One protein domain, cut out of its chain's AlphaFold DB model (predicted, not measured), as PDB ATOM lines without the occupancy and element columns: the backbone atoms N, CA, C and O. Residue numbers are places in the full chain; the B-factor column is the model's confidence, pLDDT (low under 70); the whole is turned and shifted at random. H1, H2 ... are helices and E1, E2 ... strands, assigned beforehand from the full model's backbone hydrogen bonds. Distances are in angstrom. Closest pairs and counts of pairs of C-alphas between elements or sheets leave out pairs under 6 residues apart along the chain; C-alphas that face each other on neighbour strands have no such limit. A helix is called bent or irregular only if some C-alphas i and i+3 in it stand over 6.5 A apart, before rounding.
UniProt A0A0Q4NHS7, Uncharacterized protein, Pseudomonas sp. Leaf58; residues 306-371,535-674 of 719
ATOM      1  N   MET A 306      22.066 120.361 109.809       86.19
ATOM      2  CA  MET A 306      21.582 121.191 108.703       86.19
ATOM      3  C   MET A 306      21.866 122.672 108.979       86.19
ATOM      4  O   MET A 306      20.959 123.499 108.984       86.19
ATOM      5  N   THR A 307      23.122 122.992 109.286       91.94
ATOM      6  CA  THR A 307      23.560 124.362 109.569       91.94
ATOM      7  C   THR A 307      24.397 124.896 108.414       91.94
ATOM      8  O   THR A 307      25.340 124.233 107.970       91.94
ATOM      9  N   GLU A 308      24.054 126.088 107.925       92.69
ATOM     10  CA  GLU A 308      24.759 126.758 106.830       92.69
ATOM     11  C   GLU A 308      25.155 128.199 107.185       92.69
ATOM     12  O   GLU A 308      24.446 128.885 107.920       92.69
ATOM     13  N   LEU A 309      26.295 128.654 106.659       93.19
ATOM     14  CA  LEU A 309      26.741 130.046 106.706       93.19
ATOM     15  C   LEU A 309      27.063 130.515 105.293       93.19
ATOM     16  O   LEU A 309      27.891 129.920 104.600       93.19
ATOM     17  N   VAL A 310      26.448 131.621 104.908       92.44
ATOM     18  CA  VAL A 310      26.645 132.298 103.639       92.44
ATOM     19  C   VAL A 310      27.299 133.644 103.907       92.44
ATOM     20  O   VAL A 310      26.752 134.489 104.615       92.44
ATOM     21  N   VAL A 311      28.490 133.833 103.351       91.12
ATOM     22  CA  VAL A 311      29.210 135.104 103.376       91.12
ATOM     23  C   VAL A 311      29.125 135.712 101.986       91.12
ATOM     24  O   VAL A 311      29.668 135.150 101.036       91.12
ATOM     25  N   ASP A 312      28.457 136.852 101.857       88.94
ATOM     26  CA  ASP A 312      28.374 137.594 100.599       88.94
ATOM     27  C   ASP A 312      28.572 139.094 100.848       88.94
ATOM     28  O   ASP A 312      27.634 139.776 101.267       88.94
ATOM     29  N   PRO A 313      29.762 139.646 100.542       84.00
ATOM     30  CA  PRO A 313      30.041 141.076 100.685       84.00
ATOM     31  C   PRO A 313      29.066 141.984  99.921       84.00
ATOM     32  O   PRO A 313      28.914 143.154 100.268       84.00
ATOM     33  N   THR A 314      28.408 141.464  98.878       79.88
ATOM     34  CA  THR A 314      27.453 142.208  98.043       79.88
ATOM     35  C   THR A 314      25.985 141.966  98.415       79.88
ATOM     36  O   THR A 314      25.123 142.748  98.015       79.88
ATOM     37  N   GLY A 315      25.689 140.893  99.153       73.19
ATOM     38  CA  GLY A 315      24.351 140.438  99.563       73.19
ATOM     39  C   GLY A 315      23.434 139.892  98.452       73.19
ATOM     40  O   GLY A 315      22.501 139.143  98.731       73.19
ATOM     41  N   ALA A 316      23.655 140.242  97.181       75.56
ATOM     42  CA  ALA A 316      22.763 139.844  96.088       75.56
ATOM     43  C   ALA A 316      22.797 138.333  95.793       75.56
ATOM     44  O   ALA A 316      21.772 137.730  95.474       75.56
ATOM     45  N   ARG A 317      23.970 137.708  95.915       81.44
ATOM     46  CA  ARG A 317      24.203 136.308  95.543       81.44
ATOM     47  C   ARG A 317      23.789 135.346  96.649       81.44
ATOM     48  O   ARG A 317      23.368 134.228  96.352       81.44
ATOM     49  N   ALA A 318      23.833 135.787  97.907       84.25
ATOM     50  CA  ALA A 318      23.271 135.039  99.028       84.25
ATOM     51  C   ALA A 318      21.777 134.738  98.816       84.25
ATOM     52  O   ALA A 318      21.338 133.602  99.009       84.25
ATOM     53  N   ALA A 319      21.006 135.715  98.326       80.31
ATOM     54  CA  ALA A 319      19.591 135.523  98.014       80.31
ATOM     55  C   ALA A 319      19.366 134.476  96.906       80.31
ATOM     56  O   ALA A 319      18.501 133.610  97.052       80.31
ATOM     57  N   GLU A 320      20.161 134.505  95.830       82.50
ATOM     58  CA  GLU A 320      20.101 133.511  94.744       82.50
ATOM     59  C   GLU A 320      20.467 132.101  95.231       82.50
ATOM     60  O   GLU A 320      19.801 131.121  94.886       82.50
ATOM     61  N   TYR A 321      21.493 131.997  96.079       87.00
ATOM     62  CA  TYR A 321      21.876 130.743  96.720       87.00
ATOM     63  C   TYR A 321      20.732 130.190  97.574       87.00
ATOM     64  O   TYR A 321      20.320 129.045  97.383       87.00
ATOM     65  N   HIS A 322      20.155 131.000  98.468       86.50
ATOM     66  CA  HIS A 322      19.043 130.561  99.310       86.50
ATOM     67  C   HIS A 322      17.817 130.164  98.493       86.50
ATOM     68  O   HIS A 322      17.191 129.155  98.815       86.50
ATOM     69  N   ALA A 323      17.507 130.878  97.409       82.94
ATOM     70  CA  ALA A 323      16.458 130.487  96.474       82.94
ATOM     71  C   ALA A 323      16.721 129.095  95.872       82.94
ATOM     72  O   ALA A 323      15.843 128.227  95.906       82.94
ATOM     73  N   ALA A 324      17.941 128.842  95.384       84.50
ATOM     74  CA  ALA A 324      18.328 127.551  94.817       84.50
ATOM     75  C   ALA A 324      18.233 126.406  95.844       84.50
ATOM     76  O   ALA A 324      17.666 125.352  95.537       84.50
ATOM     77  N   ILE A 325      18.722 126.624  97.072       87.88
ATOM     78  CA  ILE A 325      18.621 125.657  98.175       87.88
ATOM     79  C   ILE A 325      17.150 125.406  98.546       87.88
ATOM     80  O   ILE A 325      16.706 124.256  98.596       87.88
ATOM     81  N   ASN A 326      16.373 126.465  98.786       87.00
ATOM     82  CA  ASN A 326      14.992 126.373  99.265       87.00
ATOM     83  C   ASN A 326      14.101 125.622  98.267       87.00
ATOM     84  O   ASN A 326      13.338 124.747  98.675       87.00
ATOM     85  N   ARG A 327      14.252 125.870  96.957       83.44
ATOM     86  CA  ARG A 327      13.526 125.132  95.905       83.44
ATOM     87  C   ARG A 327      13.752 123.618  95.975       83.44
ATOM     88  O   ARG A 327      12.826 122.855  95.699       83.44
ATOM     89  N   ARG A 328      14.959 123.166  96.337       85.81
ATOM     90  CA  ARG A 328      15.263 121.731  96.491       85.81
ATOM     91  C   ARG A 328      14.735 121.160  97.797       85.81
ATOM     92  O   ARG A 328      14.210 120.051  97.793       85.81
ATOM     93  N   LEU A 329      14.784 121.933  98.877       86.25
ATOM     94  CA  LEU A 329      14.262 121.516 100.177       86.25
ATOM     95  C   LEU A 329      12.758 121.237 100.168       86.25
ATOM     96  O   LEU A 329      12.319 120.282 100.804       86.25
ATOM     97  N   TRP A 330      11.973 121.989  99.394       82.62
ATOM     98  CA  TRP A 330      10.543 121.700  99.213       82.62
ATOM     99  C   TRP A 330      10.271 120.352  98.551       82.62
ATOM    100  O   TRP A 330       9.228 119.748  98.785       82.62
ATOM    101  N   LYS A 331      11.202 119.879  97.720       81.00
ATOM    102  CA  LYS A 331      11.104 118.584  97.048       81.00
ATOM    103  C   LYS A 331      11.739 117.458  97.857       81.00
ATOM    104  O   LYS A 331      11.646 116.324  97.417       81.00
ATOM    105  N   SER A 332      12.421 117.754  98.964       82.19
ATOM    106  CA  SER A 332      13.169 116.766  99.748       82.19
ATOM    107  C   SER A 332      12.251 115.673 100.327       82.19
ATOM    108  O   SER A 332      11.061 115.917 100.541       82.19
ATOM    109  N   PRO A 333      12.775 114.461 100.599       77.75
ATOM    110  CA  PRO A 333      11.965 113.342 101.094       77.75
ATOM    111  C   PRO A 333      11.324 113.612 102.463       77.75
ATOM    112  O   PRO A 333      10.299 113.014 102.784       77.75
ATOM    113  N   ILE A 334      11.915 114.505 103.264       82.44
ATOM    114  CA  ILE A 334      11.329 115.001 104.510       82.44
ATOM    115  C   ILE A 334      10.930 116.458 104.265       82.44
ATOM    116  O   ILE A 334      11.794 117.334 104.349       82.44
ATOM    117  N   PRO A 335       9.654 116.740 103.960       79.62
ATOM    118  CA  PRO A 335       9.247 118.065 103.527       79.62
ATOM    119  C   PRO A 335       9.537 119.110 104.603       79.62
ATOM    120  O   PRO A 335       9.221 118.941 105.788       79.62
ATOM    121  N   VAL A 336      10.110 120.229 104.170       86.50
ATOM    122  CA  VAL A 336      10.108 121.446 104.974       86.50
ATOM    123  C   VAL A 336       8.681 121.984 104.959       86.50
ATOM    124  O   VAL A 336       8.101 122.101 103.890       86.50
ATOM    125  N   THR A 337       8.087 122.256 106.119       85.69
ATOM    126  CA  THR A 337       6.721 122.804 106.222       85.69
ATOM    127  C   THR A 337       6.714 124.310 106.399       85.69
ATOM    128  O   THR A 337       5.778 124.977 105.968       85.69
ATOM    129  N   GLN A 338       7.765 124.849 107.020       87.81
ATOM    130  CA  GLN A 338       7.893 126.275 107.271       87.81
ATOM    131  C   GLN A 338       9.337 126.749 107.080       87.81
ATOM    132  O   GLN A 338      10.277 126.151 107.613       87.81
ATOM    133  N   MET A 339       9.493 127.841 106.336       89.88
ATOM    134  CA  MET A 339      10.736 128.584 106.158       89.88
ATOM    135  C   MET A 339      10.531 130.008 106.672       89.88
ATOM    136  O   MET A 339       9.657 130.718 106.174       89.88
ATOM    137  N   VAL A 340      11.322 130.420 107.660       91.75
ATOM    138  CA  VAL A 340      11.259 131.771 108.231       91.75
ATOM    139  C   VAL A 340      12.589 132.480 108.022       91.75
ATOM    140  O   VAL A 340      13.618 131.996 108.484       91.75
ATOM    141  N   THR A 341      12.576 133.635 107.366       92.12
ATOM    142  CA  THR A 341      13.750 134.503 107.230       92.12
ATOM    143  C   THR A 341      13.589 135.715 108.139       92.12
ATOM    144  O   THR A 341      12.616 136.453 108.022       92.12
ATOM    145  N   ILE A 342      14.546 135.938 109.032       93.56
ATOM    146  CA  ILE A 342      14.661 137.156 109.835       93.56
ATOM    147  C   ILE A 342      15.662 138.064 109.128       93.56
ATOM    148  O   ILE A 342      16.828 137.703 109.004       93.56
ATOM    149  N   SER A 343      15.208 139.224 108.663       90.06
ATOM    150  CA  SER A 343      16.019 140.191 107.921       90.06
ATOM    151  C   SER A 343      16.114 141.515 108.670       90.06
ATOM    152  O   SER A 343      15.112 142.003 109.189       90.06
ATOM    153  N   ILE A 344      17.304 142.121 108.707       88.81
ATOM    154  CA  ILE A 344      17.549 143.398 109.395       88.81
ATOM    155  C   ILE A 344      17.730 144.515 108.374       88.81
ATOM    156  O   ILE A 344      18.681 144.496 107.588       88.81
ATOM    157  N   ASP A 345      16.864 145.534 108.422       74.19
ATOM    158  CA  ASP A 345      16.928 146.739 107.577       74.19
ATOM    159  C   ASP A 345      16.973 146.431 106.063       74.19
ATOM    160  O   ASP A 345      17.489 147.217 105.260       74.19
ATOM    161  N   SER A 346      16.514 145.250 105.647       65.44
ATOM    162  CA  SER A 346      16.591 144.812 104.259       65.44
ATOM    163  C   SER A 346      15.260 144.197 103.830       65.44
ATOM    164  O   SER A 346      14.789 143.191 104.360       65.44
ATOM    165  N   LYS A 347      14.644 144.850 102.836       57.84
ATOM    166  CA  LYS A 347      13.520 144.308 102.061       57.84
ATOM    167  C   LYS A 347      14.007 143.459 100.889       57.84
ATOM    168  O   LYS A 347      13.213 143.158  99.999       57.84
ATOM    169  N   ASN A 348      15.306 143.128 100.842       50.31
ATOM    170  CA  ASN A 348      15.835 142.199  99.851       50.31
ATOM    171  C   ASN A 348      15.288 140.821 100.205       50.31
ATOM    172  O   ASN A 348      15.866 140.032 100.943       50.31
ATOM    173  N   THR A 349      14.076 140.608  99.720       52.06
ATOM    174  CA  THR A 349      13.292 139.408  99.866       52.06
ATOM    175  C   THR A 349      14.063 138.291  99.206       52.06
ATOM    176  O   THR A 349      14.048 138.149  97.986       52.06
ATOM    177  N   GLN A 350      14.752 137.493 100.017       52.50
ATOM    178  CA  GLN A 350      15.171 136.159  99.623       52.50
ATOM    179  C   GLN A 350      13.930 135.417  99.100       52.50
ATOM    180  O   GLN A 350      13.131 134.907  99.880       52.50
ATOM    181  N   GLY A 351      13.703 135.437  97.789       51.88
ATOM    182  CA  GLY A 351      12.794 134.534  97.092       51.88
ATOM    183  C   GLY A 351      11.329 134.462  97.526       51.88
ATOM    184  O   GLY A 351      10.641 133.514  97.155       51.88
ATOM    185  N   THR A 352      10.811 135.429  98.288       54.16
ATOM    186  CA  THR A 352       9.684 135.186  99.217       54.16
ATOM    187  C   THR A 352       8.360 134.776  98.584       54.16
ATOM    188  O   THR A 352       7.498 134.221  99.260       54.16
ATOM    189  N   ARG A 353       8.171 135.021  97.285       56.09
ATOM    190  CA  ARG A 353       6.975 134.563  96.563       56.09
ATOM    191  C   ARG A 353       7.267 133.859  95.250       56.09
ATOM    192  O   ARG A 353       6.526 132.959  94.882       56.09
ATOM    193  N   LYS A 354       8.316 134.269  94.534       58.88
ATOM    194  CA  LYS A 354       8.640 133.699  93.218       58.88
ATOM    195  C   LYS A 354       9.252 132.302  93.311       58.88
ATOM    196  O   LYS A 354       9.125 131.541  92.363       58.88
ATOM    197  N   ASP A 355       9.886 131.974  94.437       60.94
ATOM    198  CA  ASP A 355      10.560 130.686  94.628       60.94
ATOM    199  C   ASP A 355       9.708 129.659  95.375       60.94
ATOM    200  O   ASP A 355      10.102 128.497  95.500       60.94
ATOM    201  N   ALA A 356       8.543 130.077  95.872       68.44
ATOM    202  CA  ALA A 356       7.610 129.196  96.543       68.44
ATOM    203  C   ALA A 356       6.807 128.376  95.512       68.44
ATOM    204  O   ALA A 356       6.293 128.939  94.541       68.44
ATOM    205  N   PRO A 357       6.659 127.057  95.718       71.38
ATOM    206  CA  PRO A 357       5.740 126.226  94.953       71.38
ATOM    207  C   PRO A 357       4.315 126.799  94.898       71.38
ATOM    208  O   PRO A 357       3.833 127.415  95.854       71.38
ATOM    209  N   ALA A 358       3.611 126.542  93.793       73.50
ATOM    210  CA  ALA A 358       2.217 126.945  93.635       73.50
ATOM    211  C   ALA A 358       1.347 126.389  94.779       73.50
ATOM    212  O   ALA A 358       1.383 125.195  95.075       73.50
ATOM    213  N   GLY A 359       0.558 127.259  95.415       75.25
ATOM    214  CA  GLY A 359      -0.333 126.902  96.527       75.25
ATOM    215  C   GLY A 359       0.247 127.103  97.932       75.25
ATOM    216  O   GLY A 359      -0.487 126.917  98.899       75.25
ATOM    217  N   MET A 360       1.512 127.519  98.073       79.44
ATOM    218  CA  MET A 360       2.080 127.848  99.386       79.44
ATOM    219  C   MET A 360       1.697 129.247  99.874       79.44
ATOM    220  O   MET A 360       1.593 130.203  99.102       79.44
ATOM    221  N   THR A 361       1.511 129.365 101.190       86.38
ATOM    222  CA  THR A 361       1.260 130.639 101.865       86.38
ATOM    223  C   THR A 361       2.576 131.378 102.086       86.38
ATOM    224  O   THR A 361       3.436 130.931 102.845       86.38
ATOM    225  N   CYS A 362       2.716 132.526 101.428       87.38
ATOM    226  CA  CYS A 362       3.858 133.421 101.573       87.38
ATOM    227  C   CYS A 362       3.433 134.696 102.302       87.38
ATOM    228  O   CYS A 362       2.384 135.265 101.988       87.38
ATOM    229  N   GLY A 363       4.253 135.162 103.238       87.19
ATOM    230  CA  GLY A 363       4.017 136.385 103.993       87.19
ATOM    231  C   GLY A 363       5.297 137.181 104.207       87.19
ATOM    232  O   GLY A 363       6.384 136.625 104.347       87.19
ATOM    233  N   GLU A 364       5.149 138.496 104.260       88.31
ATOM    234  CA  GLU A 364       6.190 139.427 104.680       88.31
ATOM    235  C   GLU A 364       5.598 140.345 105.745       88.31
ATOM    236  O   GLU A 364       4.467 140.817 105.598       88.31
ATOM    237  N   MET A 365       6.343 140.575 106.824       90.19
ATOM    238  CA  MET A 365       5.878 141.376 107.947       90.19
ATOM    239  C   MET A 365       7.029 142.140 108.593       90.19
ATOM    240  O   MET A 365       8.009 141.543 109.030       90.19
ATOM    241  N   THR A 366       6.881 143.458 108.704       91.81
ATOM    242  CA  THR A 366       7.772 144.300 109.511       91.81
ATOM    243  C   THR A 366       7.300 144.327 110.960       91.81
ATOM    244  O   THR A 366       6.111 144.532 111.223       91.81
ATOM    245  N   LEU A 367       8.226 144.131 111.896       91.25
ATOM    246  CA  LEU A 367       7.960 144.206 113.329       91.25
ATOM    247  C   LEU A 367       7.960 145.672 113.782       91.25
ATOM    248  O   LEU A 367       9.006 146.244 114.056       91.25
ATOM    249  N   SER A 368       6.778 146.282 113.863       88.94
ATOM    250  CA  SER A 368       6.574 147.642 114.382       88.94
ATOM    251  C   SER A 368       6.358 147.686 115.899       88.94
ATOM    252  O   SER A 368       6.259 148.770 116.468       88.94
ATOM    253  N   LEU A 369       6.282 146.520 116.557       89.12
ATOM    254  CA  LEU A 369       5.974 146.377 117.987       89.12
ATOM    255  C   LEU A 369       4.612 146.983 118.381       89.12
ATOM    256  O   LEU A 369       4.398 147.429 119.509       89.12
ATOM    257  N   GLU A 370       3.664 146.982 117.447       91.44
ATOM    258  CA  GLU A 370       2.277 147.349 117.716       91.44
ATOM    259  C   GLU A 370       1.555 146.286 118.547       91.44
ATOM    260  O   GLU A 370       1.892 145.103 118.534       91.44
ATOM    261  N   GLN A 371       0.471 146.684 119.214       89.69
ATOM    262  CA  GLN A 371      -0.310 145.798 120.080       89.69
ATOM    263  C   GLN A 371      -0.853 144.544 119.362       89.69
ATOM    264  O   GLN A 371      -1.039 143.501 119.988       89.69
ATOM    265  N   SER A 535       3.716 129.260 105.320       87.75
ATOM    266  CA  SER A 535       4.751 128.310 104.883       87.75
ATOM    267  C   SER A 535       6.086 129.005 104.616       87.75
ATOM    268  O   SER A 535       7.142 128.469 104.935       87.75
ATOM    269  N   MET A 536       6.054 130.209 104.046       87.44
ATOM    270  CA  MET A 536       7.237 131.034 103.811       87.44
ATOM    271  C   MET A 536       7.007 132.424 104.390       87.44
ATOM    272  O   MET A 536       6.125 133.150 103.936       87.44
ATOM    273  N   LEU A 537       7.779 132.787 105.407       89.94
ATOM    274  CA  LEU A 537       7.602 134.026 106.152       89.94
ATOM    275  C   LEU A 537       8.906 134.814 106.191       89.94
ATOM    276  O   LEU A 537       9.923 134.293 106.638       89.94
ATOM    277  N   THR A 538       8.853 136.089 105.823       90.50
ATOM    278  CA  THR A 538       9.954 137.023 106.080       90.50
ATOM    279  C   THR A 538       9.556 138.015 107.158       90.50
ATOM    280  O   THR A 538       8.613 138.787 106.989       90.50
ATOM    281  N   LEU A 539      10.290 137.982 108.266       92.75
ATOM    282  CA  LEU A 539      10.195 138.922 109.372       92.75
ATOM    283  C   LEU A 539      11.258 140.000 109.189       92.75
ATOM    284  O   LEU A 539      12.454 139.709 109.201       92.75
ATOM    285  N   ILE A 540      10.821 141.241 109.015       91.94
ATOM    286  CA  ILE A 540      11.703 142.390 108.830       91.94
ATOM    287  C   ILE A 540      11.825 143.124 110.161       91.94
ATOM    288  O   ILE A 540      10.832 143.585 110.724       91.94
ATOM    289  N   ILE A 541      13.056 143.246 110.634       92.81
ATOM    290  CA  ILE A 541      13.440 144.089 111.758       92.81
ATOM    291  C   ILE A 541      13.814 145.455 111.191       92.81
ATOM    292  O   ILE A 541      14.657 145.541 110.295       92.81
ATOM    293  N   ASP A 542      13.187 146.505 111.709       90.12
ATOM    294  CA  ASP A 542      13.402 147.881 111.267       90.12
ATOM    295  C   ASP A 542      14.108 148.671 112.375       90.12
ATOM    296  O   ASP A 542      13.566 148.874 113.465       90.12
ATOM    297  N   ARG A 543      15.338 149.126 112.113       86.00
ATOM    298  CA  ARG A 543      16.106 149.938 113.066       86.00
ATOM    299  C   ARG A 543      15.501 151.313 113.325       86.00
ATOM    300  O   ARG A 543      15.888 151.951 114.302       86.00
ATOM    301  N   ALA A 544      14.578 151.781 112.486       86.19
ATOM    302  CA  ALA A 544      13.851 153.020 112.739       86.19
ATOM    303  C   ALA A 544      12.837 152.883 113.888       86.19
ATOM    304  O   ALA A 544      12.407 153.897 114.441       86.19
ATOM    305  N   VAL A 545      12.464 151.655 114.269       86.44
ATOM    306  CA  VAL A 545      11.568 151.406 115.401       86.44
ATOM    307  C   VAL A 545      12.319 151.688 116.700       86.44
ATOM    308  O   VAL A 545      13.145 150.902 117.167       86.44
ATOM    309  N   ALA A 546      12.022 152.845 117.282       85.94
ATOM    310  CA  ALA A 546      12.534 153.259 118.575       85.94
ATOM    311  C   ALA A 546      11.673 152.696 119.713       85.94
ATOM    312  O   ALA A 546      10.446 152.651 119.625       85.94
ATOM    313  N   VAL A 547      12.328 152.327 120.811       86.38
ATOM    314  CA  VAL A 547      11.680 151.983 122.079       86.38
ATOM    315  C   VAL A 547      12.160 153.000 123.106       86.38
ATOM    316  O   VAL A 547      13.362 153.132 123.341       86.38
ATOM    317  N   GLU A 548      11.242 153.771 123.688       85.31
ATOM    318  CA  GLU A 548      11.640 154.801 124.649       85.31
ATOM    319  C   GLU A 548      12.287 154.174 125.887       85.31
ATOM    320  O   GLU A 548      11.758 153.223 126.463       85.31
ATOM    321  N   GLY A 549      13.406 154.749 126.329       81.12
ATOM    322  CA  GLY A 549      14.127 154.304 127.524       81.12
ATOM    323  C   GLY A 549      15.244 153.288 127.269       81.12
ATOM    324  O   GLY A 549      15.892 152.883 128.234       81.12
ATOM    325  N   VAL A 550      15.503 152.914 126.011       87.44
ATOM    326  CA  VAL A 550      16.622 152.041 125.611       87.44
ATOM    327  C   VAL A 550      17.352 152.588 124.379       87.44
ATOM    328  O   VAL A 550      16.810 153.426 123.654       87.44
ATOM    329  N   SER A 551      18.589 152.147 124.129       89.44
ATOM    330  CA  SER A 551      19.320 152.540 122.917       89.44
ATOM    331  C   SER A 551      18.720 151.925 121.643       89.44
ATOM    332  O   SER A 551      17.979 150.942 121.683       89.44
ATOM    333  N   ALA A 552      19.095 152.461 120.476       89.06
ATOM    334  CA  ALA A 552      18.707 151.889 119.182       89.06
ATOM    335  C   ALA A 552      19.203 150.439 119.002       89.06
ATOM    336  O   ALA A 552      18.511 149.611 118.413       89.06
ATOM    337  N   ASN A 553      20.377 150.113 119.553       89.00
ATOM    338  CA  ASN A 553      20.926 148.759 119.527       89.00
ATOM    339  C   ASN A 553      20.100 147.811 120.407       89.00
ATOM    340  O   ASN A 553      19.763 146.709 119.981       89.00
ATOM    341  N   ALA A 554      19.706 148.256 121.601       89.00
ATOM    342  CA  ALA A 554      18.815 147.490 122.463       89.00
ATOM    343  C   ALA A 554      17.432 147.285 121.826       89.00
ATOM    344  O   ALA A 554      16.920 146.168 121.840       89.00
ATOM    345  N   ALA A 555      16.854 148.312 121.194       90.88
ATOM    346  CA  ALA A 555      15.592 148.195 120.460       90.88
ATOM    347  C   ALA A 555      15.680 147.180 119.301       90.88
ATOM    348  O   ALA A 555      14.792 146.337 119.154       90.88
ATOM    349  N   LEU A 556      16.773 147.203 118.528       91.88
ATOM    350  CA  LEU A 556      17.077 146.185 117.515       91.88
ATOM    351  C   LEU A 556      17.149 144.786 118.144       91.88
ATOM    352  O   LEU A 556      16.559 143.841 117.623       91.88
ATOM    353  N   GLY A 557      17.851 144.648 119.271       92.06
ATOM    354  CA  GLY A 557      17.980 143.376 119.971       92.06
ATOM    355  C   GLY A 557      16.649 142.837 120.489       92.06
ATOM    356  O   GLY A 557      16.383 141.646 120.351       92.06
ATOM    357  N   ILE A 558      15.781 143.706 121.011       92.69
ATOM    358  CA  ILE A 558      14.428 143.341 121.452       92.69
ATOM    359  C   ILE A 558      13.627 142.808 120.263       92.69
ATOM    360  O   ILE A 558      13.088 141.704 120.340       92.69
ATOM    361  N   GLN A 559      13.603 143.537 119.142       93.75
ATOM    362  CA  GLN A 559      12.933 143.078 117.922       93.75
ATOM    363  C   GLN A 559      13.493 141.734 117.438       93.75
ATOM    364  O   GLN A 559      12.718 140.844 117.091       93.75
ATOM    365  N   PHE A 560      14.816 141.550 117.463       94.38
ATOM    366  CA  PHE A 560      15.459 140.299 117.062       94.38
ATOM    367  C   PHE A 560      15.069 139.124 117.958       94.38
ATOM    368  O   PHE A 560      14.753 138.051 117.448       94.38
ATOM    369  N   LEU A 561      15.048 139.309 119.282       93.25
ATOM    370  CA  LEU A 561      14.625 138.263 120.214       93.25
ATOM    371  C   LEU A 561      13.176 137.831 119.954       93.25
ATOM    372  O   LEU A 561      12.894 136.633 119.949       93.25
ATOM    373  N   LEU A 562      12.275 138.781 119.686       93.81
ATOM    374  CA  LEU A 562      10.882 138.475 119.347       93.81
ATOM    375  C   LEU A 562      10.762 137.794 117.978       93.81
ATOM    376  O   LEU A 562      10.053 136.798 117.853       93.81
ATOM    377  N   ALA A 563      11.489 138.277 116.966       94.06
ATOM    378  CA  ALA A 563      11.524 137.666 115.636       94.06
ATOM    379  C   ALA A 563      12.010 136.214 115.706       94.06
ATOM    380  O   ALA A 563      11.387 135.313 115.142       94.06
ATOM    381  N   ARG A 564      13.092 135.979 116.457       93.12
ATOM    382  CA  ARG A 564      13.618 134.643 116.730       93.12
ATOM    383  C   ARG A 564      12.581 133.774 117.422       93.12
ATOM    384  O   ARG A 564      12.383 132.655 116.976       93.12
ATOM    385  N   ARG A 565      11.911 134.273 118.466       91.19
ATOM    386  CA  ARG A 565      10.877 133.526 119.204       91.19
ATOM    387  C   ARG A 565       9.777 133.006 118.276       91.19
ATOM    388  O   ARG A 565       9.376 131.856 118.408       91.19
ATOM    389  N   ILE A 566       9.333 133.834 117.329       91.69
ATOM    390  CA  ILE A 566       8.359 133.445 116.298       91.69
ATOM    391  C   ILE A 566       8.970 132.404 115.348       91.69
ATOM    392  O   ILE A 566       8.348 131.387 115.049       91.69
ATOM    393  N   ALA A 567      10.190 132.644 114.860       90.62
ATOM    394  CA  ALA A 567      10.833 131.790 113.862       90.62
ATOM    395  C   ALA A 567      11.178 130.390 114.390       90.62
ATOM    396  O   ALA A 567      11.054 129.402 113.667       90.62
ATOM    397  N   THR A 568      11.602 130.301 115.649       88.50
ATOM    398  CA  THR A 568      11.983 129.051 116.313       88.50
ATOM    399  C   THR A 568      10.819 128.411 117.065       88.50
ATOM    400  O   THR A 568      10.989 127.362 117.699       88.50
ATOM    401  N   GLU A 569       9.610 128.979 116.965       84.06
ATOM    402  CA  GLU A 569       8.419 128.387 117.555       84.06
ATOM    403  C   GLU A 569       8.243 126.963 117.015       84.06
ATOM    404  O   GLU A 569       8.362 126.693 115.816       84.06
ATOM    405  N   LYS A 570       8.005 126.009 117.918       78.88
ATOM    406  CA  LYS A 570       7.930 124.580 117.590       78.88
ATOM    407  C   LYS A 570       9.191 124.024 116.894       78.88
ATOM    408  O   LYS A 570       9.108 122.991 116.240       78.88
ATOM    409  N   MET A 571      10.365 124.633 117.042       81.06
ATOM    410  CA  MET A 571      11.611 124.095 116.480       81.06
ATOM    411  C   MET A 571      12.305 123.161 117.482       81.06
ATOM    412  O   MET A 571      12.553 121.995 117.179       81.06
ATOM    413  N   PHE A 572      12.488 123.607 118.726       76.69
ATOM    414  CA  PHE A 572      13.361 122.956 119.716       76.69
ATOM    415  C   PHE A 572      12.640 122.113 120.793       76.69
ATOM    416  O   PHE A 572      13.096 121.988 121.921       76.69
ATOM    417  N   VAL A 573      11.519 121.461 120.464       69.75
ATOM    418  CA  VAL A 573      10.813 120.595 121.441       69.75
ATOM    419  C   VAL A 573      11.462 119.215 121.474       69.75
ATOM    420  O   VAL A 573      11.759 118.635 120.429       69.75
ATOM    421  N   THR A 574      11.681 118.705 122.685       63.78
ATOM    422  CA  THR A 574      12.191 117.357 122.976       63.78
ATOM    423  C   THR A 574      11.154 116.468 123.668       63.78
ATOM    424  O   THR A 574      10.171 116.950 124.223       63.78
ATOM    425  N   TRP A 575      11.421 115.160 123.696       49.91
ATOM    426  CA  TRP A 575      10.663 114.164 124.465       49.91
ATOM    427  C   TRP A 575      10.774 114.363 125.989       49.91
ATOM    428  O   TRP A 575       9.819 114.100 126.709       49.91
ATOM    429  N   ASP A 576      11.896 114.902 126.483       56.34
ATOM    430  CA  ASP A 576      12.093 115.262 127.903       56.34
ATOM    431  C   ASP A 576      11.190 116.418 128.368       56.34
ATOM    432  O   ASP A 576      10.987 116.655 129.561       56.34
ATOM    433  N   THR A 577      10.665 117.172 127.404       61.03
ATOM    434  CA  THR A 577       9.836 118.358 127.594       61.03
ATOM    435  C   THR A 577       8.404 118.065 127.157       61.03
ATOM    436  O   THR A 577       7.838 118.831 126.380       61.03
ATOM    437  N   THR A 578       7.802 116.975 127.641       65.62
ATOM    438  CA  THR A 578       6.352 116.740 127.518       65.62
ATOM    439  C   THR A 578       5.621 117.184 128.790       65.62
ATOM    440  O   THR A 578       6.044 116.808 129.889       65.62
ATOM    441  N   PRO A 579       4.537 117.969 128.681       72.06
ATOM    442  CA  PRO A 579       3.722 118.346 129.827       72.06
ATOM    443  C   PRO A 579       2.944 117.130 130.354       72.06
ATOM    444  O   PRO A 579       2.696 116.164 129.630       72.06
ATOM    445  N   SER A 580       2.565 117.156 131.632       69.56
ATOM    446  CA  SER A 580       1.710 116.120 132.217       69.56
ATOM    447  C   SER A 580       0.235 116.337 131.862       69.56
ATOM    448  O   SER A 580      -0.179 117.434 131.493       69.56
ATOM    449  N   GLY A 581      -0.574 115.290 132.034       82.00
ATOM    450  CA  GLY A 581      -2.031 115.377 131.918       82.00
ATOM    451  C   GLY A 581      -2.529 115.457 130.476       82.00
ATOM    452  O   GLY A 581      -2.016 114.772 129.592       82.00
ATOM    453  N   VAL A 582      -3.548 116.290 130.265       87.06
ATOM    454  CA  VAL A 582      -4.359 116.371 129.035       87.06
ATOM    455  C   VAL A 582      -3.540 116.747 127.795       87.06
ATOM    456  O   VAL A 582      -3.855 116.353 126.678       87.06
ATOM    457  N   PHE A 583      -2.449 117.488 127.981       89.31
ATOM    458  CA  PHE A 583      -1.629 117.988 126.880       89.31
ATOM    459  C   PHE A 583      -0.691 116.927 126.286       89.31
ATOM    460  O   PHE A 583      -0.099 117.168 125.235       89.31
ATOM    461  N   ARG A 584      -0.539 115.758 126.923       86.69
ATOM    462  CA  ARG A 584       0.402 114.723 126.472       86.69
ATOM    463  C   ARG A 584       0.088 114.227 125.062       86.69
ATOM    464  O   ARG A 584       0.980 114.235 124.222       86.69
ATOM    465  N   ASP A 585      -1.174 113.912 124.786       86.50
ATOM    466  CA  ASP A 585      -1.603 113.387 123.484       86.50
ATOM    467  C   ASP A 585      -1.344 114.393 122.348       86.50
ATOM    468  O   ASP A 585      -0.945 114.020 121.244       86.50
ATOM    469  N   TYR A 586      -1.490 115.692 122.632       87.88
ATOM    470  CA  TYR A 586      -1.138 116.759 121.691       87.88
ATOM    471  C   TYR A 586       0.362 116.801 121.397       87.88
ATOM    472  O   TYR A 586       0.763 116.965 120.244       87.88
ATOM    473  N   TYR A 587       1.203 116.646 122.422       87.00
ATOM    474  CA  TYR A 587       2.652 116.628 122.232       87.00
ATOM    475  C   TYR A 587       3.133 115.362 121.535       87.00
ATOM    476  O   TYR A 587       4.037 115.457 120.708       87.00
ATOM    477  N   ASP A 588       2.522 114.212 121.806       86.38
ATOM    478  CA  ASP A 588       2.834 112.965 121.111       86.38
ATOM    479  C   ASP A 588       2.534 113.112 119.606       86.38
ATOM    480  O   ASP A 588       3.407 112.855 118.772       86.38
ATOM    481  N   ALA A 589       1.375 113.681 119.247       86.75
ATOM    482  CA  ALA A 589       1.045 114.009 117.859       86.75
ATOM    483  C   ALA A 589       2.020 115.031 117.235       86.75
ATOM    484  O   ALA A 589       2.465 114.856 116.099       86.75
ATOM    485  N   LEU A 590       2.409 116.072 117.981       85.00
ATOM    486  CA  LEU A 590       3.357 117.091 117.519       85.00
ATOM    487  C   LEU A 590       4.767 116.518 117.294       85.00
ATOM    488  O   LEU A 590       5.460 116.916 116.356       85.00
ATOM    489  N   ILE A 591       5.219 115.596 118.147       84.88
ATOM    490  CA  ILE A 591       6.512 114.914 117.998       84.88
ATOM    491  C   ILE A 591       6.487 114.015 116.757       84.88
ATOM    492  O   ILE A 591       7.436 114.039 115.969       84.88
ATOM    493  N   GLU A 592       5.399 113.276 116.535       85.94
ATOM    494  CA  GLU A 592       5.221 112.475 115.320       85.94
ATOM    495  C   GLU A 592       5.199 113.333 114.048       85.94
ATOM    496  O   GLU A 592       5.801 112.959 113.037       85.94
ATOM    497  N   GLU A 593       4.537 114.492 114.085       84.25
ATOM    498  CA  GLU A 593       4.529 115.453 112.980       84.25
ATOM    499  C   GLU A 593       5.949 115.943 112.664       84.25
ATOM    500  O   GLU A 593       6.354 115.992 111.500       84.25
ATOM    501  N   ARG A 594       6.761 116.231 113.686       79.69
ATOM    502  CA  ARG A 594       8.160 116.663 113.510       79.69
ATOM    503  C   ARG A 594       9.100 115.572 113.043       79.69
ATOM    504  O   ARG A 594      10.092 115.863 112.380       79.69
ATOM    505  N   ALA A 595       8.819 114.316 113.363       81.56
ATOM    506  CA  ALA A 595       9.578 113.219 112.778       81.56
ATOM    507  C   ALA A 595       9.424 113.204 111.244       81.56
ATOM    508  O   ALA A 595      10.359 112.825 110.540       81.56
ATOM    509  N   LYS A 596       8.272 113.667 110.740       85.50
ATOM    510  CA  LYS A 596       7.894 113.673 109.319       85.50
ATOM    511  C   LYS A 596       8.165 115.000 108.605       85.50
ATOM    512  O   LYS A 596       8.094 115.039 107.381       85.50
ATOM    513  N   THR A 597       8.449 116.076 109.335       85.56
ATOM    514  CA  THR A 597       8.562 117.431 108.778       85.56
ATOM    515  C   THR A 597       9.809 118.154 109.280       85.56
ATOM    516  O   THR A 597      10.448 117.765 110.263       85.56
ATOM    517  N   ARG A 598      10.204 119.214 108.573       85.75
ATOM    518  CA  ARG A 598      11.342 120.064 108.939       85.75
ATOM    519  C   ARG A 598      10.951 121.537 108.911       85.75
ATOM    520  O   ARG A 598      10.031 121.938 108.202       85.75
ATOM    521  N   ARG A 599      11.684 122.348 109.670       88.62
ATOM    522  CA  ARG A 599      11.599 123.811 109.639       88.62
ATOM    523  C   ARG A 599      12.971 124.390 109.329       88.62
ATOM    524  O   ARG A 599      13.980 123.860 109.806       88.62
ATOM    525  N   LYS A 600      12.990 125.462 108.538       90.94
ATOM    526  CA  LYS A 600      14.193 126.233 108.218       90.94
ATOM    527  C   LYS A 600      14.067 127.644 108.774       90.94
ATOM    528  O   LYS A 600      13.059 128.303 108.532       90.94
ATOM    529  N   VAL A 601      15.102 128.109 109.463       93.44
ATOM    530  CA  VAL A 601      15.239 129.503 109.893       93.44
ATOM    531  C   VAL A 601      16.477 130.101 109.241       93.44
ATOM    532  O   VAL A 601      17.555 129.514 109.319       93.44
ATOM    533  N   THR A 602      16.330 131.259 108.608       93.19
ATOM    534  CA  THR A 602      17.439 132.027 108.040       93.19
ATOM    535  C   THR A 602      17.604 133.330 108.812       93.19
ATOM    536  O   THR A 602      16.680 134.137 108.867       93.19
ATOM    537  N   TYR A 603      18.779 133.554 109.389       93.88
ATOM    538  CA  TYR A 603      19.174 134.821 109.992       93.88
ATOM    539  C   TYR A 603      19.979 135.626 108.969       93.88
ATOM    540  O   TYR A 603      21.127 135.282 108.691       93.88
ATOM    541  N   ALA A 604      19.373 136.663 108.392       90.81
ATOM    542  CA  ALA A 604      19.973 137.488 107.351       90.81
ATOM    543  C   ALA A 604      20.555 138.798 107.888       90.81
ATOM    544  O   ALA A 604      20.063 139.361 108.870       90.81
ATOM    545  N   ASN A 605      21.597 139.289 107.211       88.19
ATOM    546  CA  ASN A 605      22.314 140.517 107.558       88.19
ATOM    547  C   ASN A 605      22.868 140.517 108.994       88.19
ATOM    548  O   ASN A 605      22.738 141.500 109.726       88.19
ATOM    549  N   LEU A 606      23.472 139.412 109.438       90.00
ATOM    550  CA  LEU A 606      23.943 139.263 110.819       90.00
ATOM    551  C   LEU A 606      25.030 140.263 111.229       90.00
ATOM    552  O   LEU A 606      25.116 140.598 112.412       90.00
ATOM    553  N   GLU A 607      25.781 140.826 110.279       87.69
ATOM    554  CA  GLU A 607      26.700 141.941 110.536       87.69
ATOM    555  C   GLU A 607      25.997 143.120 111.229       87.69
ATOM    556  O   GLU A 607      26.611 143.887 111.971       87.69
ATOM    557  N   ARG A 608      24.683 143.258 111.002       86.69
ATOM    558  CA  ARG A 608      23.839 144.304 111.575       86.69
ATOM    559  C   ARG A 608      23.377 143.981 112.991       86.69
ATOM    560  O   ARG A 608      23.153 144.927 113.746       86.69
ATOM    561  N   ALA A 609      23.231 142.699 113.330       83.81
ATOM    562  CA  ALA A 609      22.821 142.218 114.652       83.81
ATOM    563  C   ALA A 609      23.983 142.177 115.644       83.81
ATOM    564  O   ALA A 609      23.811 142.535 116.807       83.81
ATOM    565  N   PHE A 610      25.174 141.764 115.205       83.50
ATOM    566  CA  PHE A 610      26.309 141.517 116.102       83.50
ATOM    567  C   PHE A 610      26.910 142.773 116.744       83.50
ATOM    568  O   PHE A 610      27.869 142.670 117.501       83.50
ATOM    569  N   VAL A 611      26.316 143.950 116.541       79.12
ATOM    570  CA  VAL A 611      26.555 145.116 117.405       79.12
ATOM    571  C   VAL A 611      26.172 144.806 118.865       79.12
ATOM    572  O   VAL A 611      26.807 145.318 119.783       79.12
ATOM    573  N   CYS A 612      25.193 143.921 119.084       80.56
ATOM    574  CA  CYS A 612      24.797 143.417 120.399       80.56
ATOM    575  C   CYS A 612      25.391 142.023 120.650       80.56
ATOM    576  O   CYS A 612      25.110 141.076 119.906       80.56
ATOM    577  N   ASN A 613      26.176 141.868 121.720       82.81
ATOM    578  CA  ASN A 613      26.796 140.585 122.081       82.81
ATOM    579  C   ASN A 613      25.747 139.536 122.465       82.81
ATOM    580  O   ASN A 613      25.890 138.357 122.150       82.81
ATOM    581  N   GLU A 614      24.650 139.979 123.071       82.75
ATOM    582  CA  GLU A 614      23.538 139.136 123.492       82.75
ATOM    583  C   GLU A 614      22.944 138.380 122.301       82.75
ATOM    584  O   GLU A 614      22.570 137.219 122.442       82.75
ATOM    585  N   LEU A 615      22.885 139.014 121.123       86.06
ATOM    586  CA  LEU A 615      22.349 138.405 119.904       86.06
ATOM    587  C   LEU A 615      23.320 137.390 119.297       86.06
ATOM    588  O   LEU A 615      22.889 136.369 118.765       86.06
ATOM    589  N   TYR A 616      24.625 137.636 119.411       88.88
ATOM    590  CA  TYR A 616      25.640 136.671 118.993       88.88
ATOM    591  C   TYR A 616      25.526 135.366 119.796       88.88
ATOM    592  O   TYR A 616      25.423 134.283 119.213       88.88
ATOM    593  N   ASP A 617      25.440 135.471 121.125       87.25
ATOM    594  CA  ASP A 617      25.319 134.313 122.018       87.25
ATOM    595  C   ASP A 617      24.037 133.509 121.761       87.25
ATOM    596  O   ASP A 617      24.015 132.285 121.906       87.25
ATOM    597  N   VAL A 618      22.956 134.194 121.377       88.81
ATOM    598  CA  VAL A 618      21.695 133.569 120.960       88.81
ATOM    599  C   VAL A 618      21.886 132.705 119.721       88.81
ATOM    600  O   VAL A 618      21.536 131.526 119.736       88.81
ATOM    601  N   VAL A 619      22.449 133.284 118.660       92.12
ATOM    602  CA  VAL A 619      22.645 132.582 117.386       92.12
ATOM    603  C   VAL A 619      23.588 131.395 117.581       92.12
ATOM    604  O   VAL A 619      23.328 130.303 117.075       92.12
ATOM    605  N   GLN A 620      24.644 131.558 118.382       90.31
ATOM    606  CA  GLN A 620      25.561 130.465 118.695       90.31
ATOM    607  C   GLN A 620      24.873 129.330 119.471       90.31
ATOM    608  O   GLN A 620      25.117 128.153 119.191       90.31
ATOM    609  N   ALA A 621      24.007 129.657 120.436       88.25
ATOM    610  CA  ALA A 621      23.231 128.660 121.168       88.25
ATOM    611  C   ALA A 621      22.287 127.882 120.237       88.25
ATOM    612  O   ALA A 621      22.245 126.651 120.308       88.25
ATOM    613  N   ASP A 622      21.607 128.571 119.319       90.69
ATOM    614  CA  ASP A 622      20.706 127.939 118.353       90.69
ATOM    615  C   ASP A 622      21.445 126.948 117.443       90.69
ATOM    616  O   ASP A 622      20.968 125.830 117.251       90.69
ATOM    617  N   LEU A 623      22.637 127.294 116.940       90.12
ATOM    618  CA  LEU A 623      23.450 126.383 116.117       90.12
ATOM    619  C   LEU A 623      23.827 125.100 116.864       90.12
ATOM    620  O   LEU A 623      23.767 124.006 116.298       90.12
ATOM    621  N   ARG A 624      24.184 125.216 118.150       86.44
ATOM    622  CA  ARG A 624      24.539 124.059 118.989       86.44
ATOM    623  C   ARG A 624      23.344 123.135 119.214       86.44
ATOM    624  O   ARG A 624      23.503 121.914 119.230       86.44
ATOM    625  N   VAL A 625      22.154 123.708 119.379       84.81
ATOM    626  CA  VAL A 625      20.916 122.958 119.628       84.81
ATOM    627  C   VAL A 625      20.323 122.400 118.328       84.81
ATOM    628  O   VAL A 625      19.761 121.303 118.344       84.81
ATOM    629  N   ALA A 626      20.517 123.066 117.185       85.06
ATOM    630  CA  ALA A 626      19.951 122.694 115.884       85.06
ATOM    631  C   ALA A 626      20.173 121.221 115.522       85.06
ATOM    632  O   ALA A 626      19.242 120.534 115.093       85.06
ATOM    633  N   ARG A 627      21.383 120.702 115.783       77.50
ATOM    634  CA  ARG A 627      21.734 119.295 115.541       77.50
ATOM    635  C   ARG A 627      20.816 118.321 116.284       77.50
ATOM    636  O   ARG A 627      20.403 117.324 115.703       77.50
ATOM    637  N   LYS A 628      20.489 118.599 117.552       81.12
ATOM    638  CA  LYS A 628      19.651 117.722 118.393       81.12
ATOM    639  C   LYS A 628      18.220 117.616 117.858       81.12
ATOM    640  O   LYS A 628      17.581 116.582 118.026       81.12
ATOM    641  N   HIS A 629      17.738 118.669 117.203       77.19
ATOM    642  CA  HIS A 629      16.349 118.788 116.753       77.19
ATOM    643  C   HIS A 629      16.177 118.621 115.240       77.19
ATOM    644  O   HIS A 629      15.084 118.858 114.731       77.19
ATOM    645  N   TYR A 630      17.234 118.223 114.518       76.12
ATOM    646  CA  TYR A 630      17.260 118.190 113.050       76.12
ATOM    647  C   TYR A 630      16.738 119.489 112.424       76.12
ATOM    648  O   TYR A 630      16.046 119.485 111.407       76.12
ATOM    649  N   ALA A 631      17.032 120.604 113.079       85.31
ATOM    650  CA  ALA A 631      16.526 121.906 112.711       85.31
ATOM    651  C   ALA A 631      17.471 122.530 111.678       85.31
ATOM    652  O   ALA A 631      18.692 122.421 111.824       85.31
ATOM    653  N   MET A 632      16.926 123.157 110.633       90.75
ATOM    654  CA  MET A 632      17.755 123.789 109.610       90.75
ATOM    655  C   MET A 632      17.957 125.265 109.937       90.75
ATOM    656  O   MET A 632      16.985 126.014 110.031       90.75
ATOM    657  N   ILE A 633      19.212 125.676 110.108       93.94
ATOM    658  CA  ILE A 633      19.573 127.066 110.401       93.94
ATOM    659  C   ILE A 633      20.536 127.567 109.338       93.94
ATOM    660  O   ILE A 633      21.573 126.956 109.093       93.94
ATOM    661  N   SER A 634      20.192 128.698 108.742       93.44
ATOM    662  CA  SER A 634      21.015 129.406 107.780       93.44
ATOM    663  C   SER A 634      21.424 130.759 108.332       93.44
ATOM    664  O   SER A 634      20.589 131.499 108.841       93.44
ATOM    665  N   LEU A 635      22.698 131.094 108.212       94.25
ATOM    666  CA  LEU A 635      23.257 132.380 108.603       94.25
ATOM    667  C   LEU A 635      23.708 133.114 107.344       94.25
ATOM    668  O   LEU A 635      24.401 132.522 106.524       94.25
ATOM    669  N   GLU A 636      23.365 134.387 107.202       92.06
ATOM    670  CA  GLU A 636      23.871 135.251 106.136       92.06
ATOM    671  C   GLU A 636      24.542 136.488 106.744       92.06
ATOM    672  O   GLU A 636      23.997 137.144 107.636       92.06
ATOM    673  N   THR A 637      25.734 136.805 106.241       91.19
ATOM    674  CA  THR A 637      26.522 137.980 106.627       91.19
ATOM    675  C   THR A 637      27.285 138.535 105.427       91.19
ATOM    676  O   THR A 637      27.666 137.788 104.524       91.19
ATOM    677  N   CYS A 638      27.560 139.839 105.417       87.81
ATOM    678  CA  CYS A 638      28.456 140.447 104.425       87.81
ATOM    679  C   CYS A 638      29.911 140.581 104.906       87.81
ATOM    680  O   CYS A 638      30.798 140.919 104.120       87.81
ATOM    681  N   THR A 639      30.177 140.297 106.183       84.81
ATOM    682  CA  THR A 639      31.509 140.396 106.785       84.81
ATOM    683  C   THR A 639      32.040 139.029 107.204       84.81
ATOM    684  O   THR A 639      31.288 138.123 107.556       84.81
ATOM    685  N   CYS A 640      33.365 138.888 107.176       85.00
ATOM    686  CA  CYS A 640      34.065 137.732 107.720       85.00
ATOM    687  C   CYS A 640      35.090 138.233 108.742       85.00
ATOM    688  O   CYS A 640      36.135 138.764 108.378       85.00
ATOM    689  N   ASP A 641      34.737 138.137 110.018       84.31
ATOM    690  CA  ASP A 641      35.542 138.540 111.172       84.31
ATOM    691  C   ASP A 641      35.746 137.353 112.131       84.31
ATOM    692  O   ASP A 641      35.276 136.240 111.877       84.31
ATOM    693  N   ASP A 642      36.424 137.579 113.258       82.69
ATOM    694  CA  ASP A 642      36.703 136.526 114.248       82.69
ATOM    695  C   ASP A 642      35.413 135.899 114.812       82.69
ATOM    696  O   ASP A 642      35.363 134.705 115.111       82.69
ATOM    697  N   ARG A 643      34.331 136.684 114.914       83.44
ATOM    698  CA  ARG A 643      33.013 136.196 115.351       83.44
ATOM    699  C   ARG A 643      32.396 135.263 114.325       83.44
ATOM    700  O   ARG A 643      31.875 134.210 114.694       83.44
ATOM    701  N   THR A 644      32.479 135.633 113.054       83.25
ATOM    702  CA  THR A 644      32.039 134.809 111.928       83.25
ATOM    703  C   THR A 644      32.857 133.520 111.855       83.25
ATOM    704  O   THR A 644      32.278 132.448 111.692       83.25
ATOM    705  N   ALA A 645      34.175 133.593 112.067       82.75
ATOM    706  CA  ALA A 645      35.048 132.421 112.156       82.75
ATOM    707  C   ALA A 645      34.606 131.462 113.276       82.75
ATOM    708  O   ALA A 645      34.452 130.265 113.048       82.75
ATOM    709  N   ALA A 646      34.299 131.992 114.463       85.81
ATOM    710  CA  ALA A 646      33.808 131.194 115.586       85.81
ATOM    711  C   ALA A 646      32.406 130.587 115.341       85.81
ATOM    712  O   ALA A 646      32.089 129.506 115.847       85.81
ATOM    713  N   LEU A 647      31.550 131.234 114.540       87.44
ATOM    714  CA  LEU A 647      30.284 130.633 114.097       87.44
ATOM    715  C   LEU A 647      30.520 129.493 113.103       87.44
ATOM    716  O   LEU A 647      29.842 128.470 113.202       87.44
ATOM    717  N   MET A 648      31.497 129.630 112.197       83.19
ATOM    718  CA  MET A 648      31.838 128.593 111.215       83.19
ATOM    719  C   MET A 648      32.216 127.256 111.856       83.19
ATOM    720  O   MET A 648      31.915 126.217 111.278       83.19
ATOM    721  N   GLU A 649      32.794 127.252 113.060       82.19
ATOM    722  CA  GLU A 649      33.099 126.016 113.802       82.19
ATOM    723  C   GLU A 649      31.853 125.167 114.107       82.19
ATOM    724  O   GLU A 649      31.940 123.947 114.236       82.19
ATOM    725  N   ASN A 650      30.682 125.804 114.223       85.25
ATOM    726  CA  ASN A 650      29.410 125.152 114.549       85.25
ATOM    727  C   ASN A 650      28.532 124.912 113.305       85.25
ATOM    728  O   ASN A 650      27.390 124.451 113.413       85.25
ATOM    729  N   VAL A 651      29.050 125.235 112.119       88.69
ATOM    730  CA  VAL A 651      28.334 125.178 110.847       88.69
ATOM    731  C   VAL A 651      28.886 124.045 109.982       88.69
ATOM    732  O   VAL A 651      30.093 123.849 109.881       88.69
ATOM    733  N   VAL A 652      27.995 123.289 109.336       88.44
ATOM    734  CA  VAL A 652      28.385 122.152 108.487       88.44
ATOM    735  C   VAL A 652      28.711 122.590 107.063       88.44
ATOM    736  O   VAL A 652      29.672 122.081 106.482       88.44
ATOM    737  N   THR A 653      27.936 123.526 106.514       90.31
ATOM    738  CA  THR A 653      28.098 124.020 105.142       90.31
ATOM    739  C   THR A 653      28.446 125.504 105.126       90.31
ATOM    740  O   THR A 653      27.794 126.314 105.774       90.31
ATOM    741  N   THR A 654      29.440 125.893 104.340       90.75
ATOM    742  CA  THR A 654      29.846 127.289 104.167       90.75
ATOM    743  C   THR A 654      29.851 127.643 102.686       90.75
ATOM    744  O   THR A 654      30.394 126.891 101.882       90.75
ATOM    745  N   ALA A 655      29.286 128.792 102.331       90.81
ATOM    746  CA  ALA A 655      29.377 129.372 100.996       90.81
ATOM    747  C   ALA A 655      29.932 130.798 101.108       90.81
ATOM    748  O   ALA A 655      29.349 131.628 101.798       90.81
ATOM    749  N   ILE A 656      31.064 131.085 100.464       89.38
ATOM    750  CA  ILE A 656      31.712 132.405 100.500       89.38
ATOM    751  C   ILE A 656      31.766 132.963  99.080       89.38
ATOM    752  O   ILE A 656      32.532 132.490  98.237       89.38
ATOM    753  N   PHE A 657      30.946 133.971  98.820       86.31
ATOM    754  CA  PHE A 657      30.873 134.675  97.548       86.31
ATOM    755  C   PHE A 657      31.929 135.772  97.480       86.31
ATOM    756  O   PHE A 657      32.196 136.445  98.473       86.31
ATOM    757  N   ASN A 658      32.501 135.964  96.287       80.56
ATOM    758  CA  ASN A 658      33.447 137.039  95.982       80.56
ATOM    759  C   ASN A 658      34.489 137.262  97.105       80.56
ATOM    760  O   ASN A 658      34.576 138.368  97.643       80.56
ATOM    761  N   PRO A 659      35.280 136.237  97.489       76.69
ATOM    762  CA  PRO A 659      36.224 136.332  98.611       76.69
ATOM    763  C   PRO A 659      37.261 137.455  98.429       76.69
ATOM    764  O   PRO A 659      37.795 137.983  99.398       76.69
ATOM    765  N   GLU A 660      37.508 137.873  97.191       74.81
ATOM    766  CA  GLU A 660      38.338 139.026  96.838       74.81
ATOM    767  C   GLU A 660      37.777 140.382  97.307       74.81
ATOM    768  O   GLU A 660      38.536 141.337  97.453       74.81
ATOM    769  N   LEU A 661      36.482 140.484  97.609       79.75
ATOM    770  CA  LEU A 661      35.877 141.684  98.198       79.75
ATOM    771  C   LEU A 661      35.982 141.716  99.730       79.75
ATOM    772  O   LEU A 661      35.642 142.730 100.339       79.75
ATOM    773  N   LEU A 662      36.456 140.636 100.360       80.19
ATOM    774  CA  LEU A 662      36.713 140.617 101.798       80.19
ATOM    775  C   LEU A 662      37.930 141.485 102.140       80.19
ATOM    776  O   LEU A 662      38.896 141.571 101.373       80.19
ATOM    777  N   ASN A 663      37.882 142.096 103.324       81.44
ATOM    778  CA  ASN A 663      39.016 142.800 103.918       81.44
ATOM    779  C   ASN A 663      40.155 141.823 104.279       81.44
ATOM    780  O   ASN A 663      39.965 140.606 104.290       81.44
ATOM    781  N   ASP A 664      41.337 142.350 104.607       78.75
ATOM    782  CA  ASP A 664      42.523 141.530 104.910       78.75
ATOM    783  C   ASP A 664      42.273 140.520 106.041       78.75
ATOM    784  O   ASP A 664      42.707 139.373 105.956       78.75
ATOM    785  N   GLN A 665      41.512 140.920 107.068       75.62
ATOM    786  CA  GLN A 665      41.103 140.030 108.156       75.62
ATOM    787  C   GLN A 665      40.224 138.881 107.646       75.62
ATOM    788  O   GLN A 665      40.499 137.724 107.950       75.62
ATOM    789  N   GLY A 666      39.208 139.172 106.834       76.88
ATOM    790  CA  GLY A 666      38.327 138.162 106.258       76.88
ATOM    791  C   GLY A 666      39.067 137.205 105.334       76.88
ATOM    792  O   GLY A 666      38.856 135.999 105.416       76.88
ATOM    793  N   ARG A 667      40.000 137.704 104.515       75.75
ATOM    794  CA  ARG A 667      40.861 136.848 103.681       75.75
ATOM    795  C   ARG A 667      41.726 135.925 104.537       75.75
ATOM    796  O   ARG A 667      41.732 134.721 104.311       75.75
ATOM    797  N   HIS A 668      42.364 136.465 105.576       76.25
ATOM    798  CA  HIS A 668      43.160 135.678 106.516       76.25
ATOM    799  C   HIS A 668      42.329 134.595 107.223       76.25
ATOM    800  O   HIS A 668      42.791 133.465 107.386       76.25
ATOM    801  N   VAL A 669      41.098 134.916 107.634       73.75
ATOM    802  CA  VAL A 669      40.158 133.959 108.237       73.75
ATOM    803  C   VAL A 669      39.843 132.827 107.255       73.75
ATOM    804  O   VAL A 669      39.980 131.656 107.611       73.75
ATOM    805  N   VAL A 670      39.497 133.156 106.007       74.62
ATOM    806  CA  VAL A 670      39.220 132.171 104.948       74.62
ATOM    807  C   VAL A 670      40.432 131.262 104.700       74.62
ATOM    808  O   VAL A 670      40.285 130.037 104.723       74.62
ATOM    809  N   ASP A 671      41.632 131.836 104.576       71.19
ATOM    810  CA  ASP A 671      42.874 131.087 104.351       71.19
ATOM    811  C   ASP A 671      43.231 130.163 105.527       71.19
ATOM    812  O   ASP A 671      43.577 128.994 105.325       71.19
ATOM    813  N   THR A 672      43.096 130.650 106.766       64.88
ATOM    814  CA  THR A 672      43.368 129.878 107.996       64.88
ATOM    815  C   THR A 672      42.465 128.649 108.102       64.88
ATOM    816  O   THR A 672      42.869 127.608 108.615       64.88
ATOM    817  N   MET A 673      41.249 128.736 107.565       62.84
ATOM    818  CA  MET A 673      40.264 127.654 107.592       62.84
ATOM    819  C   MET A 673      40.451 126.600 106.491       62.84
ATOM    820  O   MET A 673      39.588 125.734 106.309       62.84
ATOM    821  N   GLY A 674      41.569 126.651 105.763       61.94
ATOM    822  CA  GLY A 674      41.918 125.672 104.736       61.94
ATOM    823  C   GLY A 674      41.252 125.919 103.382       61.94
ATOM    824  O   GLY A 674      41.497 125.158 102.448       61.94
TER     825      GLY A 674
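Overview. This is residues 306 to 371 and 535 to 674 of the 719 residues of an uncharacterized protein of Pseudomonas sp. Leaf58 (UniProt A0A0Q4NHS7). A single twisted sheet of seven parallel strands forms the core, with H2 and H5 over one face and H1 over the other, while short H4 lies beside the strands on the same face as H2 and H5. H3 extends from one end, where residues 580 to 585 stick out, and H7 lies beyond H6 at the other end. The printed part has 206 residues with seven named helices and seven named strands, in the order E1 H1 E2 E3 E4 H2 H3 E5 H4 H5 E6 H6 E7 H7; the sheet's order is E3 E4 E2 E5 E6 E1 E7. The class is mixed, and the whole is compact, with a radius of gyration of the C-alphas of 17.6 A and spans of 57 by 45 by 35 A.

Along the chain. E1 is residues 307 to 311, beginning at C-alpha 307 (23.560, 124.362, 109.569). H1 is 316 to 329, 20.6 A long; E2, 336 to 344, 23.6 A; E3, 362 to 367; E4, 536 to 541; H2, 552 to 567, 22.2 A. H3 is 581 to 596, 24.7 A, beginning at (-2.031, 115.377, 131.918); E5 is 598 to 603; H4, 606 to 609; H5, 613 to 629, 24.8 A. E6 is 632 to 637, H6 642 to 648, E7 653 to 657, and H7 664 to 672, ending at (43.368, 129.878, 107.996). H3 and H5 are only just irregular: C-alphas 582 and 585 are 6.9 A apart, 624 and 627 6.52 A.

Arrangement. Within hydrogen-bond range are N 365 and O 538 of E3 and E4, 2.9 A, and, at 2.8 A each, N 341 and O 537 of E4 and E2, N 342 and O 602 of E2 and E5, N 634 and O 601 of E5 and E6, N 310 and O 635 of E6 and E1, and N 311 and O 655 of E1 and E7. H2 runs along the strands over E4 and E2, at a height over the sheet of 8.7 A. H5, on the same face, is over E6 at 10.2 A. H2 touches H5 at a shallow tilt of 13 degrees, the same way; the C-alphas of Gly 557 and Leu 615 are closest, 6.6 A. H4 is on that face too, over none of the strands. H1 is on the opposite face, which gives three layers, helices on both faces of a sheet. E5, H4 H5, E6 form a strand-helix-strand unit, parallel neighbours joined through helices, with a right-handed crossover; E1, H1, E2, then E4, H2 H3, E5, and E6, H6, E7 are split ones, other strands between theirs, also right-handed. H6 only grazes the sheet with residues 644 to 648; H7 and, only just, H3, with 4 pairs of C-alphas within 10 A, are not on it. Every O i to N i+4 pair is within range in H2, H6 and H7, but 8 of 10 in H1, 10 of 12 in H3 and 10 of 13 in H5; H4 is too short for one.

Size, cuts and confidence. The C-alphas farthest apart, of Gly 581 and Glu 660, are 58.5 A apart. Residues 372 to 534 are not printed, and C-alphas 371 and 535 are 23.7 A apart across the cut. The links E2 to E3 and H2 to H3 are long. Mean pLDDT of the printed part is 83.2; residues 346 to 356, 573 to 578, 580 and 672 to 674 are under 70.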